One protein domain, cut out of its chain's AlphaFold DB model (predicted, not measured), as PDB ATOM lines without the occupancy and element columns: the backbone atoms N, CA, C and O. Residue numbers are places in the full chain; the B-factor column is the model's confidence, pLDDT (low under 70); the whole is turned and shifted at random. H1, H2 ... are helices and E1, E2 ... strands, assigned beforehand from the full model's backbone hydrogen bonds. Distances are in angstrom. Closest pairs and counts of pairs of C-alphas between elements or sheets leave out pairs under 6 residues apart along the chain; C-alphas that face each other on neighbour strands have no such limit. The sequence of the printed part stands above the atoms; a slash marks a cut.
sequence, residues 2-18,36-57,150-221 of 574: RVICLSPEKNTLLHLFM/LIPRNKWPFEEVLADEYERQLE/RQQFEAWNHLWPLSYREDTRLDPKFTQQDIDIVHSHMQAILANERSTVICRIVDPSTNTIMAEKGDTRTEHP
ATOM      1  N   ARG A   2       6.217 -22.149  32.280       43.94
ATOM      2  CA  ARG A   2       5.222 -22.487  33.319       43.94
ATOM      3  C   ARG A   2       5.999 -22.663  34.623       43.94
ATOM      4  O   ARG A   2       6.963 -23.416  34.645       43.94
ATOM      5  N   VAL A   3       5.632 -21.937  35.673       39.91
ATOM      6  CA  VAL A   3       6.178 -22.169  37.017       39.91
ATOM      7  C   VAL A   3       5.261 -23.177  37.693       39.91
ATOM      8  O   VAL A   3       4.055 -22.981  37.685       39.91
ATOM      9  N   ILE A   4       5.820 -24.269  38.205       48.69
ATOM     10  CA  ILE A   4       5.111 -25.240  39.035       48.69
ATOM     11  C   ILE A   4       5.754 -25.102  40.415       48.69
ATOM     12  O   ILE A   4       6.976 -25.136  40.524       48.69
ATOM     13  N   CYS A   5       4.973 -24.876  41.464       43.22
ATOM     14  CA  CYS A   5       5.482 -24.913  42.834       43.22
ATOM     15  C   CYS A   5       4.669 -25.953  43.597       43.22
ATOM     16  O   CYS A   5       3.456 -26.029  43.413       43.22
ATOM     17  N   LEU A   6       5.338 -26.815  44.357       50.38
ATOM     18  CA  LEU A   6       4.753 -28.040  44.900       50.38
ATOM     19  C   LEU A   6       4.933 -28.048  46.420       50.38
ATOM     20  O   LEU A   6       5.969 -27.627  46.929       50.38
ATOM     21  N   SER A   7       3.916 -28.514  47.148       42.53
ATOM     22  CA  SER A   7       4.027 -28.834  48.575       42.53
ATOM     23  C   SER A   7       3.766 -30.331  48.800       42.53
ATOM     24  O   SER A   7       2.719 -30.820  48.362       42.53
ATOM     25  N   PRO A   8       4.674 -31.064  49.477       41.84
ATOM     26  CA  PRO A   8       4.516 -32.471  49.846       41.84
ATOM     27  C   PRO A   8       3.325 -32.736  50.769       41.84
ATOM     28  O   PRO A   8       2.741 -33.811  50.702       41.84
ATOM     29  N   GLU A   9       2.934 -31.773  51.607       40.62
ATOM     30  CA  GLU A   9       1.926 -32.014  52.648       40.62
ATOM     31  C   GLU A   9       0.479 -32.027  52.135       40.62
ATOM     32  O   GLU A   9      -0.417 -32.435  52.872       40.62
ATOM     33  N   LYS A  10       0.211 -31.596  50.889       41.47
ATOM     34  CA  LYS A  10      -1.176 -31.444  50.403       41.47
ATOM     35  C   LYS A  10      -1.456 -31.757  48.926       41.47
ATOM     36  O   LYS A  10      -2.583 -31.547  48.492       41.47
ATOM     37  N   ASN A  11      -0.505 -32.263  48.130       45.41
ATOM     38  CA  ASN A  11      -0.714 -32.405  46.670       45.41
ATOM     39  C   ASN A  11      -1.168 -31.077  46.000       45.41
ATOM     40  O   ASN A  11      -1.892 -31.068  45.005       45.41
ATOM     41  N   THR A  12      -0.758 -29.931  46.552       41.94
ATOM     42  CA  THR A  12      -1.230 -28.601  46.135       41.94
ATOM     43  C   THR A  12      -0.236 -27.954  45.171       41.94
ATOM     44  O   THR A  12       0.973 -27.950  45.430       41.94
ATOM     45  N   LEU A  13      -0.740 -27.379  44.074       44.56
ATOM     46  CA  LEU A  13       0.045 -26.628  43.094       44.56
ATOM     47  C   LEU A  13       0.002 -25.135  43.476       44.56
ATOM     48  O   LEU A  13      -1.016 -24.466  43.335       44.56
ATOM     49  N   LEU A  14       1.112 -24.621  44.007       42.00
ATOM     50  CA  LEU A  14       1.167 -23.378  44.791       42.00
ATOM     51  C   LEU A  14       1.210 -22.068  43.985       42.00
ATOM     52  O   LEU A  14       0.928 -21.024  44.557       42.00
ATOM     53  N   HIS A  15       1.598 -22.077  42.703       38.66
ATOM     54  CA  HIS A  15       1.498 -20.891  41.834       38.66
ATOM     55  C   HIS A  15       1.860 -21.216  40.380       38.66
ATOM     56  O   HIS A  15       2.872 -21.873  40.136       38.66
ATOM     57  N   LEU A  16       1.101 -20.674  39.416       38.59
ATOM     58  CA  LEU A  16       1.426 -20.715  37.986       38.59
ATOM     59  C   LEU A  16       1.550 -19.285  37.429       38.59
ATOM     60  O   LEU A  16       0.563 -18.563  37.339       38.59
ATOM     61  N   PHE A  17       2.756 -18.866  37.033       33.78
ATOM     62  CA  PHE A  17       2.971 -17.618  36.281       33.78
ATOM     63  C   PHE A  17       3.237 -17.931  34.805       33.78
ATOM     64  O   PHE A  17       4.081 -18.770  34.482       33.78
ATOM     65  N   MET A  18       2.537 -17.233  33.909       32.41
ATOM     66  CA  MET A  18       2.745 -17.277  32.459       32.41
ATOM     67  C   MET A  18       3.513 -16.017  32.030       32.41
ATOM     68  O   MET A  18       2.931 -14.940  31.961       32.41
ATOM     69  N   LEU A  36      -8.673 -31.626  26.575       84.81
ATOM     70  CA  LEU A  36      -8.401 -30.874  27.796       84.81
ATOM     71  C   LEU A  36      -9.166 -31.476  28.974       84.81
ATOM     72  O   LEU A  36     -10.353 -31.793  28.859       84.81
ATOM     73  N   ILE A  37      -8.498 -31.578  30.118       84.38
ATOM     74  CA  ILE A  37      -9.105 -32.057  31.355       84.38
ATOM     75  C   ILE A  37      -9.818 -30.884  32.051       84.38
ATOM     76  O   ILE A  37      -9.188 -29.851  32.298       84.38
ATOM     77  N   PRO A  38     -11.119 -31.013  32.384       82.75
ATOM     78  CA  PRO A  38     -11.855 -30.001  33.140       82.75
ATOM     79  C   PRO A  38     -11.202 -29.680  34.493       82.75
ATOM     80  O   PRO A  38     -10.743 -30.593  35.175       82.75
ATOM     81  N   ARG A  39     -11.233 -28.403  34.909       77.25
ATOM     82  CA  ARG A  39     -10.635 -27.904  36.169       77.25
ATOM     83  C   ARG A  39     -11.024 -28.717  37.405       77.25
ATOM     84  O   ARG A  39     -10.178 -29.073  38.210       77.25
ATOM     85  N   ASN A  40     -12.300 -29.083  37.516       79.50
ATOM     86  CA  ASN A  40     -12.830 -29.872  38.633       79.50
ATOM     87  C   ASN A  40     -12.370 -31.342  38.658       79.50
ATOM     88  O   ASN A  40     -12.729 -32.072  39.577       79.50
ATOM     89  N   LYS A  41     -11.638 -31.797  37.636       83.38
ATOM     90  CA  LYS A  41     -11.042 -33.136  37.557       83.38
ATOM     91  C   LYS A  41      -9.520 -33.108  37.695       83.38
ATOM     92  O   LYS A  41      -8.885 -34.144  37.510       83.38
ATOM     93  N   TRP A  42      -8.924 -31.946  37.959       82.88
ATOM     94  CA  TRP A  42      -7.487 -31.863  38.194       82.88
ATOM     95  C   TRP A  42      -7.132 -32.577  39.508       82.88
ATOM     96  O   TRP A  42      -7.867 -32.446  40.485       82.88
ATOM     97  N   PRO A  43      -6.025 -33.338  39.558       77.38
ATOM     98  CA  PRO A  43      -5.594 -34.039  40.768       77.38
ATOM     99  C   PRO A  43      -4.857 -33.125  41.765       77.38
ATOM    100  O   PRO A  43      -4.249 -33.618  42.711       77.38
ATOM    101  N   PHE A  44      -4.869 -31.814  41.528       71.12
ATOM    102  CA  PHE A  44      -4.206 -30.791  42.323       71.12
ATOM    103  C   PHE A  44      -5.108 -29.564  42.452       71.12
ATOM    104  O   PHE A  44      -5.910 -29.268  41.564       71.12
ATOM    105  N   GLU A  45      -4.941 -28.841  43.553       67.25
ATOM    106  CA  GLU A  45      -5.610 -27.565  43.795       67.25
ATOM    107  C   GLU A  45      -4.775 -26.415  43.228       67.25
ATOM    108  O   GLU A  45      -3.547 -26.394  43.356       67.25
ATOM    109  N   GLU A  46      -5.453 -25.471  42.582       72.50
ATOM    110  CA  GLU A  46      -4.869 -24.226  42.093       72.50
ATOM    111  C   GLU A  46      -4.888 -23.201  43.227       72.50
ATOM    112  O   GLU A  46      -5.956 -22.863  43.728       72.50
ATOM    113  N   VAL A  47      -3.716 -22.703  43.618       69.62
ATOM    114  CA  VAL A  47      -3.609 -21.578  44.556       69.62
ATOM    115  C   VAL A  47      -3.590 -20.280  43.761       69.62
ATOM    116  O   VAL A  47      -2.697 -20.047  42.937       69.62
ATOM    117  N   LEU A  48      -4.595 -19.444  43.992       71.06
ATOM    118  CA  LEU A  48      -4.727 -18.145  43.349       71.06
ATOM    119  C   LEU A  48      -4.208 -17.043  44.283       71.06
ATOM    120  O   LEU A  48      -4.153 -17.208  45.495       71.06
ATOM    121  N   ALA A  49      -3.813 -15.898  43.721       71.00
ATOM    122  CA  ALA A  49      -3.489 -14.737  44.550       71.00
ATOM    123  C   ALA A  49      -4.748 -14.241  45.284       71.00
ATOM    124  O   ALA A  49      -5.841 -14.307  44.719       71.00
ATOM    125  N   ASP A  50      -4.586 -13.659  46.476       77.62
ATOM    126  CA  ASP A  50      -5.689 -13.200  47.343       77.62
ATOM    127  C   ASP A  50      -6.751 -12.358  46.611       77.62
ATOM    128  O   ASP A  50      -7.938 -12.402  46.926       77.62
ATOM    129  N   GLU A  51      -6.353 -11.586  45.597       81.94
ATOM    130  CA  GLU A  51      -7.263 -10.762  44.792       81.94
ATOM    131  C   GLU A  51      -8.274 -11.589  43.975       81.94
ATOM    132  O   GLU A  51      -9.413 -11.159  43.778       81.94
ATOM    133  N   TYR A  52      -7.882 -12.782  43.524       82.00
ATOM    134  CA  TYR A  52      -8.710 -13.713  42.749       82.00
ATOM    135  C   TYR A  52      -9.622 -14.570  43.640       82.00
ATOM    136  O   TYR A  52     -10.647 -15.059  43.162       82.00
ATOM    137  N   GLU A  53      -9.282 -14.719  44.923       81.50
ATOM    138  CA  GLU A  53     -10.101 -15.418  45.930       81.50
ATOM    139  C   GLU A  53     -10.927 -14.468  46.804       81.50
ATOM    140  O   GLU A  53     -11.731 -14.899  47.636       81.50
ATOM    141  N   ARG A  54     -10.746 -13.159  46.609       86.56
ATOM    142  CA  ARG A  54     -11.413 -12.112  47.377       86.56
ATOM    143  C   ARG A  54     -12.925 -12.337  47.423       86.56
ATOM    144  O   ARG A  54     -13.560 -12.603  46.403       86.56
ATOM    145  N   GLN A  55     -13.501 -12.177  48.612       89.25
ATOM    146  CA  GLN A  55     -14.951 -12.168  48.810       89.25
ATOM    147  C   GLN A  55     -15.567 -10.850  48.319       89.25
ATOM    148  O   GLN A  55     -14.882  -9.840  48.178       89.25
ATOM    149  N   LEU A  56     -16.875 -10.841  48.054       91.38
ATOM    150  CA  LEU A  56     -17.562  -9.631  47.600       91.38
ATOM    151  C   LEU A  56     -17.477  -8.521  48.660       91.38
ATOM    152  O   LEU A  56     -18.131  -8.587  49.699       91.38
ATOM    153  N   GLU A  57     -16.715  -7.472  48.361       94.06
ATOM    154  CA  GLU A  57     -16.729  -6.219  49.107       94.06
ATOM    155  C   GLU A  57     -17.585  -5.192  48.384       94.06
ATOM    156  O   GLU A  57     -17.507  -5.043  47.160       94.06
ATOM    157  N   ARG A 150     -14.165 -15.580  36.284       85.00
ATOM    158  CA  ARG A 150     -15.558 -15.873  35.944       85.00
ATOM    159  C   ARG A 150     -16.423 -16.153  37.173       85.00
ATOM    160  O   ARG A 150     -17.572 -15.726  37.199       85.00
ATOM    161  N   GLN A 151     -15.869 -16.820  38.182       85.56
ATOM    162  CA  GLN A 151     -16.579 -17.132  39.419       85.56
ATOM    163  C   GLN A 151     -16.947 -15.854  40.180       85.56
ATOM    164  O   GLN A 151     -18.105 -15.683  40.549       85.56
ATOM    165  N   GLN A 152     -15.999 -14.926  40.347       91.12
ATOM    166  CA  GLN A 152     -16.252 -13.603  40.919       91.12
ATOM    167  C   GLN A 152     -17.280 -12.836  40.087       91.12
ATOM    168  O   GLN A 152     -18.221 -12.280  40.639       91.12
ATOM    169  N   PHE A 153     -17.157 -12.834  38.756       91.81
ATOM    170  CA  PHE A 153     -18.127 -12.151  37.902       91.81
ATOM    171  C   PHE A 153     -19.549 -12.692  38.096       91.81
ATOM    172  O   PHE A 153     -20.461 -11.914  38.364       91.81
ATOM    173  N   GLU A 154     -19.747 -14.007  38.007       90.31
ATOM    174  CA  GLU A 154     -21.059 -14.636  38.198       90.31
ATOM    175  C   GLU A 154     -21.597 -14.381  39.615       90.31
ATOM    176  O   GLU A 154     -22.770 -14.035  39.784       90.31
ATOM    177  N   ALA A 155     -20.722 -14.455  40.620       90.25
ATOM    178  CA  ALA A 155     -21.069 -14.206  42.010       90.25
ATOM    179  C   ALA A 155     -21.359 -12.734  42.317       90.25
ATOM    180  O   ALA A 155     -22.118 -12.479  43.235       90.25
ATOM    181  N   TRP A 156     -20.791 -11.752  41.617       94.56
ATOM    182  CA  TRP A 156     -20.927 -10.327  41.977       94.56
ATOM    183  C   TRP A 156     -21.905  -9.575  41.072       94.56
ATOM    184  O   TRP A 156     -22.495  -8.574  41.479       94.56
ATOM    185  N   ASN A 157     -22.128 -10.065  39.852       93.38
ATOM    186  CA  ASN A 157     -22.941  -9.392  38.836       93.38
ATOM    187  C   ASN A 157     -24.436  -9.297  39.191       93.38
ATOM    188  O   ASN A 157     -25.150  -8.475  38.619       93.38
ATOM    189  N   HIS A 158     -24.923 -10.106  40.138       90.00
ATOM    190  CA  HIS A 158     -26.306 -10.021  40.613       90.00
ATOM    191  C   HIS A 158     -26.571  -8.762  41.459       90.00
ATOM    192  O   HIS A 158     -27.706  -8.292  41.497       90.00
ATOM    193  N   LEU A 159     -25.542  -8.204  42.111       91.56
ATOM    194  CA  LEU A 159     -25.665  -7.011  42.952       91.56
ATOM    195  C   LEU A 159     -25.905  -5.760  42.095       91.56
ATOM    196  O   LEU A 159     -26.847  -4.992  42.304       91.56
ATOM    197  N   TRP A 160     -25.054  -5.582  41.089       94.50
ATOM    198  CA  TRP A 160     -25.171  -4.540  40.084       94.50
ATOM    199  C   TRP A 160     -24.507  -5.014  38.786       94.50
ATOM    200  O   TRP A 160     -23.465  -5.659  38.872       94.50
ATOM    201  N   PRO A 161     -25.049  -4.709  37.589       94.62
ATOM    202  CA  PRO A 161     -24.458  -5.186  36.343       94.62
ATOM    203  C   PRO A 161     -22.992  -4.761  36.178       94.62
ATOM    204  O   PRO A 161     -22.677  -3.569  36.208       94.62
ATOM    205  N   LEU A 162     -22.108  -5.729  35.944       94.56
ATOM    206  CA  LEU A 162     -20.665  -5.530  35.809       94.56
ATOM    207  C   LEU A 162     -20.195  -5.725  34.361       94.56
ATOM    208  O   LEU A 162     -20.861  -6.346  33.526       94.56
ATOM    209  N   SER A 163     -19.021  -5.181  34.065       89.75
ATOM    210  CA  SER A 163     -18.240  -5.440  32.862       89.75
ATOM    211  C   SER A 163     -17.110  -6.394  33.226       89.75
ATOM    212  O   SER A 163     -16.311  -6.099  34.110       89.75
ATOM    213  N   TYR A 164     -17.039  -7.528  32.537       90.12
ATOM    214  CA  TYR A 164     -15.995  -8.530  32.720       90.12
ATOM    215  C   TYR A 164     -15.495  -8.988  31.354       90.12
ATOM    216  O   TYR A 164     -16.289  -9.243  30.443       90.12
ATOM    217  N   ARG A 165     -14.172  -9.070  31.214       83.88
ATOM    218  CA  ARG A 165     -13.508  -9.610  30.033       83.88
ATOM    219  C   ARG A 165     -12.511 -10.659  30.492       83.88
ATOM    220  O   ARG A 165     -11.514 -10.329  31.119       83.88
ATOM    221  N   GLU A 166     -12.796 -11.904  30.144       79.06
ATOM    222  CA  GLU A 166     -11.957 -13.045  30.490       79.06
ATOM    223  C   GLU A 166     -10.590 -12.952  29.795       79.06
ATOM    224  O   GLU A 166     -10.511 -12.810  28.568       79.06
ATOM    225  N   ASP A 167      -9.509 -13.022  30.577       72.88
ATOM    226  CA  ASP A 167      -8.148 -13.119  30.053       72.88
ATOM    227  C   ASP A 167      -7.769 -14.589  29.864       72.88
ATOM    228  O   ASP A 167      -7.353 -15.286  30.788       72.88
ATOM    229  N   THR A 168      -7.880 -15.063  28.626       66.25
ATOM    230  CA  THR A 168      -7.583 -16.455  28.263       66.25
ATOM    231  C   THR A 168      -6.112 -16.843  28.440       66.25
ATOM    232  O   THR A 168      -5.786 -18.025  28.338       66.25
ATOM    233  N   ARG A 169      -5.209 -15.888  28.708       64.31
ATOM    234  CA  ARG A 169      -3.794 -16.159  29.026       64.31
ATOM    235  C   ARG A 169      -3.602 -16.631  30.465       64.31
ATOM    236  O   ARG A 169      -2.599 -17.278  30.750       64.31
ATOM    237  N   LEU A 170      -4.546 -16.298  31.342       62.75
ATOM    238  CA  LEU A 170      -4.540 -16.633  32.766       62.75
ATOM    239  C   LEU A 170      -5.393 -17.875  33.073       62.75
ATOM    240  O   LEU A 170      -5.557 -18.235  34.232       62.75
ATOM    241  N   ASP A 171      -5.913 -18.543  32.037       67.81
ATOM    242  CA  ASP A 171      -6.704 -19.769  32.132       67.81
ATOM    243  C   ASP A 171      -5.825 -20.995  31.810       67.81
ATOM    244  O   ASP A 171      -5.661 -21.338  30.631       67.81
ATOM    245  N   PRO A 172      -5.194 -21.644  32.812       72.12
ATOM    246  CA  PRO A 172      -4.442 -22.868  32.590       72.12
ATOM    247  C   PRO A 172      -5.288 -23.966  31.945       72.12
ATOM    248  O   PRO A 172      -6.414 -24.255  32.348       72.12
ATOM    249  N   LYS A 173      -4.696 -24.615  30.942       77.88
ATOM    250  CA  LYS A 173      -5.278 -25.737  30.207       77.88
ATOM    251  C   LYS A 173      -4.294 -26.895  30.247       77.88
ATOM    252  O   LYS A 173      -3.164 -26.736  29.781       77.88
ATOM    253  N   PHE A 174      -4.742 -28.022  30.793       78.81
ATOM    254  CA  PHE A 174      -3.950 -29.239  30.935       78.81
ATOM    255  C   PHE A 174      -4.574 -30.375  30.124       78.81
ATOM    256  O   PHE A 174      -5.787 -30.600  30.190       78.81
ATOM    257  N   THR A 175      -3.751 -31.085  29.356       86.12
ATOM    258  CA  THR A 175      -4.108 -32.401  28.808       86.12
ATOM    259  C   THR A 175      -3.781 -33.496  29.827       86.12
ATOM    260  O   THR A 175      -3.136 -33.235  30.846       86.12
ATOM    261  N   GLN A 176      -4.202 -34.736  29.568       84.50
ATOM    262  CA  GLN A 176      -3.790 -35.867  30.409       84.50
ATOM    263  C   GLN A 176      -2.261 -36.020  30.429       84.50
ATOM    264  O   GLN A 176      -1.686 -36.242  31.489       84.50
ATOM    265  N   GLN A 177      -1.595 -35.799  29.290       82.00
ATOM    266  CA  GLN A 177      -0.136 -35.837  29.202       82.00
ATOM    267  C   GLN A 177       0.526 -34.785  30.107       82.00
ATOM    268  O   GLN A 177       1.515 -35.090  30.772       82.00
ATOM    269  N   ASP A 178      -0.012 -33.560  30.162       80.00
ATOM    270  CA  ASP A 178       0.498 -32.535  31.080       80.00
ATOM    271  C   ASP A 178       0.375 -32.991  32.548       80.00
ATOM    272  O   ASP A 178       1.310 -32.809  33.330       80.00
ATOM    273  N   ILE A 179      -0.761 -33.596  32.920       82.19
ATOM    274  CA  ILE A 179      -1.008 -34.098  34.281       82.19
ATOM    275  C   ILE A 179      -0.028 -35.221  34.633       82.19
ATOM    276  O   ILE A 179       0.550 -35.204  35.720       82.19
ATOM    277  N   ASP A 180       0.206 -36.158  33.716       82.81
ATOM    278  CA  ASP A 180       1.131 -37.272  33.929       82.81
ATOM    279  C   ASP A 180       2.574 -36.766  34.124       82.81
ATOM    280  O   ASP A 180       3.299 -37.257  34.994       82.81
ATOM    281  N   ILE A 181       2.978 -35.729  33.376       80.94
ATOM    282  CA  ILE A 181       4.275 -35.058  33.555       80.94
ATOM    283  C   ILE A 181       4.366 -34.424  34.946       80.94
ATOM    284  O   ILE A 181       5.345 -34.669  35.657       80.94
ATOM    285  N   VAL A 182       3.359 -33.650  35.365       78.75
ATOM    286  CA  VAL A 182       3.320 -33.041  36.709       78.75
ATOM    287  C   VAL A 182       3.429 -34.123  37.785       78.75
ATOM    288  O   VAL A 182       4.279 -34.022  38.670       78.75
ATOM    289  N   HIS A 183       2.649 -35.199  37.662       80.50
ATOM    290  CA  HIS A 183       2.661 -36.315  38.604       80.50
ATOM    291  C   HIS A 183       4.032 -37.006  38.670       80.50
ATOM    292  O   HIS A 183       4.514 -37.312  39.759       80.50
ATOM    293  N   SER A 184       4.712 -37.200  37.535       82.75
ATOM    294  CA  SER A 184       6.059 -37.788  37.516       82.75
ATOM    295  C   SER A 184       7.083 -36.949  38.294       82.75
ATOM    296  O   SER A 184       7.884 -37.495  39.055       82.75
ATOM    297  N   HIS A 185       7.014 -35.617  38.178       81.44
ATOM    298  CA  HIS A 185       7.864 -34.712  38.953       81.44
ATOM    299  C   HIS A 185       7.520 -34.741  40.439       81.44
ATOM    300  O   HIS A 185       8.436 -34.760  41.255       81.44
ATOM    301  N   MET A 186       6.232 -34.806  40.790       74.31
ATOM    302  CA  MET A 186       5.786 -34.932  42.182       74.31
ATOM    303  C   MET A 186       6.316 -36.214  42.831       74.31
ATOM    304  O   MET A 186       6.907 -36.151  43.905       74.31
ATOM    305  N   GLN A 187       6.188 -37.363  42.162       79.25
ATOM    306  CA  GLN A 187       6.705 -38.638  42.673       79.25
ATOM    307  C   GLN A 187       8.230 -38.609  42.852       79.25
ATOM    308  O   GLN A 187       8.746 -39.062  43.871       79.25
ATOM    309  N   ALA A 188       8.957 -38.010  41.903       80.25
ATOM    310  CA  ALA A 188      10.407 -37.850  42.004       80.25
ATOM    311  C   ALA A 188      10.842 -36.940  43.169       80.25
ATOM    312  O   ALA A 188      11.932 -37.114  43.707       80.25
ATOM    313  N   ILE A 189      10.014 -35.963  43.548       73.56
ATOM    314  CA  ILE A 189      10.252 -35.083  44.699       73.56
ATOM    315  C   ILE A 189       9.959 -35.819  46.012       73.56
ATOM    316  O   ILE A 189      10.785 -35.781  46.924       73.56
ATOM    317  N   LEU A 190       8.823 -36.522  46.094       70.25
ATOM    318  CA  LEU A 190       8.402 -37.271  47.285       70.25
ATOM    319  C   LEU A 190       9.378 -38.397  47.649       70.25
ATOM    320  O   LEU A 190       9.633 -38.630  48.825       70.25
ATOM    321  N   ALA A 191       9.985 -39.047  46.653       73.50
ATOM    322  CA  ALA A 191      10.980 -40.096  46.870       73.50
ATOM    323  C   ALA A 191      12.293 -39.599  47.515       73.50
ATOM    324  O   ALA A 191      13.141 -40.414  47.870       73.50
ATOM    325  N   ASN A 192      12.505 -38.282  47.634       65.50
ATOM    326  CA  ASN A 192      13.797 -37.712  48.015       65.50
ATOM    327  C   ASN A 192      13.950 -37.413  49.523       65.50
ATOM    328  O   ASN A 192      14.990 -36.874  49.879       65.50
ATOM    329  N   GLU A 193      12.962 -37.734  50.382       57.16
ATOM    330  CA  GLU A 193      12.920 -37.748  51.881       57.16
ATOM    331  C   GLU A 193      13.644 -36.635  52.690       57.16
ATOM    332  O   GLU A 193      13.714 -36.687  53.915       57.16
ATOM    333  N   ARG A 194      14.189 -35.595  52.055       56.72
ATOM    334  CA  ARG A 194      15.131 -34.646  52.673       56.72
ATOM    335  C   ARG A 194      14.500 -33.340  53.154       56.72
ATOM    336  O   ARG A 194      15.215 -32.527  53.734       56.72
ATOM    337  N   SER A 195      13.230 -33.061  52.863       55.72
ATOM    338  CA  SER A 195      12.620 -31.736  53.086       55.72
ATOM    339  C   SER A 195      11.101 -31.828  53.268       55.72
ATOM    340  O   SER A 195      10.464 -32.670  52.639       55.72
ATOM    341  N   THR A 196      10.529 -30.957  54.104       57.72
ATOM    342  CA  THR A 196       9.083 -30.879  54.396       57.72
ATOM    343  C   THR A 196       8.310 -30.164  53.284       57.72
ATOM    344  O   THR A 196       7.164 -30.517  53.016       57.72
ATOM    345  N   VAL A 197       8.943 -29.222  52.566       63.06
ATOM    346  CA  VAL A 197       8.383 -28.552  51.372       63.06
ATOM    347  C   VAL A 197       9.415 -28.499  50.241       63.06
ATOM    348  O   VAL A 197      10.585 -28.282  50.511       63.06
ATOM    349  N   ILE A 198       9.043 -28.713  48.967       67.88
ATOM    350  CA  ILE A 198       9.986 -28.660  47.826       67.88
ATOM    351  C   ILE A 198       9.342 -27.994  46.604       67.88
ATOM    352  O   ILE A 198       8.406 -28.528  46.021       67.88
ATOM    353  N   CYS A 199       9.912 -26.879  46.138       70.31
ATOM    354  CA  CYS A 199       9.496 -26.203  44.909       70.31
ATOM    355  C   CYS A 199      10.411 -26.583  43.732       70.31
ATOM    356  O   CYS A 199      11.638 -26.491  43.828       70.31
ATOM    357  N   ARG A 200       9.819 -26.977  42.596       74.38
ATOM    358  CA  ARG A 200      10.528 -27.347  41.360       74.38
ATOM    359  C   ARG A 200       9.917 -26.655  40.145       74.38
ATOM    360  O   ARG A 200       8.810 -26.979  39.733       74.38
ATOM    361  N   ILE A 201      10.693 -25.791  39.501       72.50
ATOM    362  CA  ILE A 201      10.325 -25.107  38.261       72.50
ATOM    363  C   ILE A 201      10.743 -25.970  37.072       72.50
ATOM    364  O   ILE A 201      11.920 -26.306  36.933       72.50
ATOM    365  N   VAL A 202       9.794 -26.295  36.194       72.94
ATOM    366  CA  VAL A 202      10.012 -27.146  35.015       72.94
ATOM    367  C   VAL A 202       9.558 -26.411  33.760       72.94
ATOM    368  O   VAL A 202       8.457 -25.863  33.723       72.94
ATOM    369  N   ASP A 203      10.371 -26.422  32.705       71.19
ATOM    370  CA  ASP A 203       9.911 -26.002  31.385       71.19
ATOM    371  C   ASP A 203       9.014 -27.102  30.789       71.19
ATOM    372  O   ASP A 203       9.509 -28.178  30.450       71.19
ATOM    373  N   PRO A 204       7.708 -26.853  30.598       66.75
ATOM    374  CA  PRO A 204       6.770 -27.863  30.109       66.75
ATOM    375  C   PRO A 204       7.021 -28.270  28.652       66.75
ATOM    376  O   PRO A 204       6.544 -29.312  28.220       66.75
ATOM    377  N   SER A 205       7.722 -27.445  27.866       69.75
ATOM    378  CA  SER A 205       7.968 -27.737  26.451       69.75
ATOM    379  C   SER A 205       9.128 -28.708  26.245       69.75
ATOM    380  O   SER A 205       9.127 -29.476  25.284       69.75
ATOM    381  N   THR A 206      10.093 -28.687  27.164       79.56
ATOM    382  CA  THR A 206      11.303 -29.515  27.125       79.56
ATOM    383  C   THR A 206      11.336 -30.566  28.236       79.56
ATOM    384  O   THR A 206      12.199 -31.437  28.221       79.56
ATOM    385  N   ASN A 207      10.402 -30.498  29.189       77.81
ATOM    386  CA  ASN A 207      10.375 -31.281  30.423       77.81
ATOM    387  C   ASN A 207      11.671 -31.163  31.254       77.81
ATOM    388  O   ASN A 207      12.050 -32.080  31.980       77.81
ATOM    389  N   THR A 208      12.383 -30.039  31.125       79.31
ATOM    390  CA  THR A 208      13.649 -29.800  31.827       79.31
ATOM    391  C   THR A 208      13.416 -29.082  33.148       79.31
ATOM    392  O   THR A 208      12.610 -28.155  33.236       79.31
ATOM    393  N   ILE A 209      14.132 -29.503  34.193       81.06
ATOM    394  CA  ILE A 209      14.115 -28.824  35.490       81.06
ATOM    395  C   ILE A 209      14.937 -27.542  35.355       81.06
ATOM    396  O   ILE A 209      16.144 -27.590  35.134       81.06
ATOM    397  N   MET A 210      14.277 -26.394  35.482       71.94
ATOM    398  CA  MET A 210      14.911 -25.077  35.418       71.94
ATOM    399  C   MET A 210      15.470 -24.651  36.778       71.94
ATOM    400  O   MET A 210      16.497 -23.979  36.835       71.94
ATOM    401  N   ALA A 211      14.796 -25.027  37.868       67.81
ATOM    402  CA  ALA A 211      15.233 -24.774  39.239       67.81
ATOM    403  C   ALA A 211      14.546 -25.743  40.213       67.81
ATOM    404  O   ALA A 211      13.399 -26.126  39.997       67.81
ATOM    405  N   GLU A 212      15.215 -26.101  41.306       75.38
ATOM    406  CA  GLU A 212      14.649 -26.905  42.394       75.38
ATOM    407  C   GLU A 212      15.224 -26.458  43.740       75.38
ATOM    408  O   GLU A 212      16.434 -26.238  43.860       75.38
ATOM    409  N   LYS A 213      14.365 -26.320  44.754       68.75
ATOM    410  CA  LYS A 213      14.767 -25.971  46.119       68.75
ATOM    411  C   LYS A 213      13.788 -26.545  47.148       68.75
ATOM    412  O   LYS A 213      12.584 -26.515  46.920       68.75
ATOM    413  N   GLY A 214      14.309 -27.051  48.266       63.47
ATOM    414  CA  GLY A 214      13.524 -27.536  49.406       63.47
ATOM    415  C   GLY A 214      13.589 -26.612  50.624       63.47
ATOM    416  O   GLY A 214      14.613 -25.961  50.834       63.47
ATOM    417  N   ASP A 215      12.508 -26.592  51.405       55.75
ATOM    418  CA  ASP A 215      12.410 -26.098  52.779       55.75
ATOM    419  C   ASP A 215      12.585 -27.267  53.753       55.75
ATOM    420  O   ASP A 215      11.926 -28.303  53.641       55.75
ATOM    421  N   THR A 216      13.477 -27.094  54.721       53.41
ATOM    422  CA  THR A 216      13.792 -28.108  55.739       53.41
ATOM    423  C   THR A 216      13.255 -27.746  57.124       53.41
ATOM    424  O   THR A 216      13.531 -28.456  58.086       53.41
ATOM    425  N   ARG A 217      12.489 -26.655  57.248       50.09
ATOM    426  CA  ARG A 217      11.977 -26.161  58.532       50.09
ATOM    427  C   ARG A 217      10.636 -26.781  58.916       50.09
ATOM    428  O   ARG A 217       9.840 -27.180  58.068       50.09
ATOM    429  N   THR A 218      10.379 -26.791  60.222       51.91
ATOM    430  CA  THR A 218       9.198 -27.398  60.856       51.91
ATOM    431  C   THR A 218       8.229 -26.389  61.486       51.91
ATOM    432  O   THR A 218       7.154 -26.801  61.908       51.91
ATOM    433  N   GLU A 219       8.568 -25.091  61.568       47.59
ATOM    434  CA  GLU A 219       7.810 -24.137  62.406       47.59
ATOM    435  C   GLU A 219       7.099 -22.978  61.678       47.59
ATOM    436  O   GLU A 219       6.085 -22.510  62.196       47.59
ATOM    437  N   HIS A 220       7.552 -22.487  60.506       42.94
ATOM    438  CA  HIS A 220       6.859 -21.355  59.857       42.94
ATOM    439  C   HIS A 220       7.056 -21.214  58.322       42.94
ATOM    440  O   HIS A 220       8.163 -20.919  57.865       42.94
ATOM    441  N   PRO A 221       5.984 -21.301  57.505       43.59
ATOM    442  CA  PRO A 221       6.065 -21.303  56.035       43.59
ATOM    443  C   PRO A 221       6.356 -19.936  55.376       43.59
ATOM    444  O   PRO A 221       6.686 -19.888  54.194       43.59
TER     445      PRO A 221
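What this domain is: This is residues 2 to 18, 36 to 57 and 150 to 221 of the 574 residues of a protein of Parasitella parasitica (UniProt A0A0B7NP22). What is the shape? With little regular structure, the loops of residues 2 to 18 and 36 to 49 fill the middle, between a head, hairpin E1-E2 with H3 near its E1 side, and a far arm with small H1 and H2. What makes it up? The 111 printed residues have H1, H2, H3, E1, E2 in order, mixed class, 41 residues in them. It is loose, radius of gyration of the C-alphas 16.7 A, spanning 52 by 35 by 22 A.

How they stand to each other: Do the helices meet? H1, residues 50 to 53, and H2, 150 to 156, are close but not clearly touching: their closest C-alphas, Tyr 52 and Gln 152, are 7.8 A apart. H3, 176 to 190, is apart from both; every O i to N i+4 pair in H2 and H3 is within hydrogen-bond range, and H1 is too short for one. And the strands? E1, 197 to 203, and E2, 208 to 215, are an antiparallel hairpin, with N 199 and O 213 at 2.8 A. The closest C-alphas of H3 and E1, Ile 189 and Ile 198, are 7.1 A apart.

Where its parts are: Where does H1 begin? C-alpha 50 is at (-5.689, -13.200, 47.343). How long are the others? H3 measures 20.9 A, E1 20.2 A and E2 21.3 A, ending at C-alpha 215, (12.410, -26.098, 52.779).

The domain as a whole: Where are the cuts? Residues 19 to 35 and 58 to 149 are not printed; the C-alphas across are 18.2 A and 16.4 A apart. Where is confidence low? pLDDT is under 70 in 42 residues, among them 2 to 18 and 213 to 221; the H2 to H3 link is long.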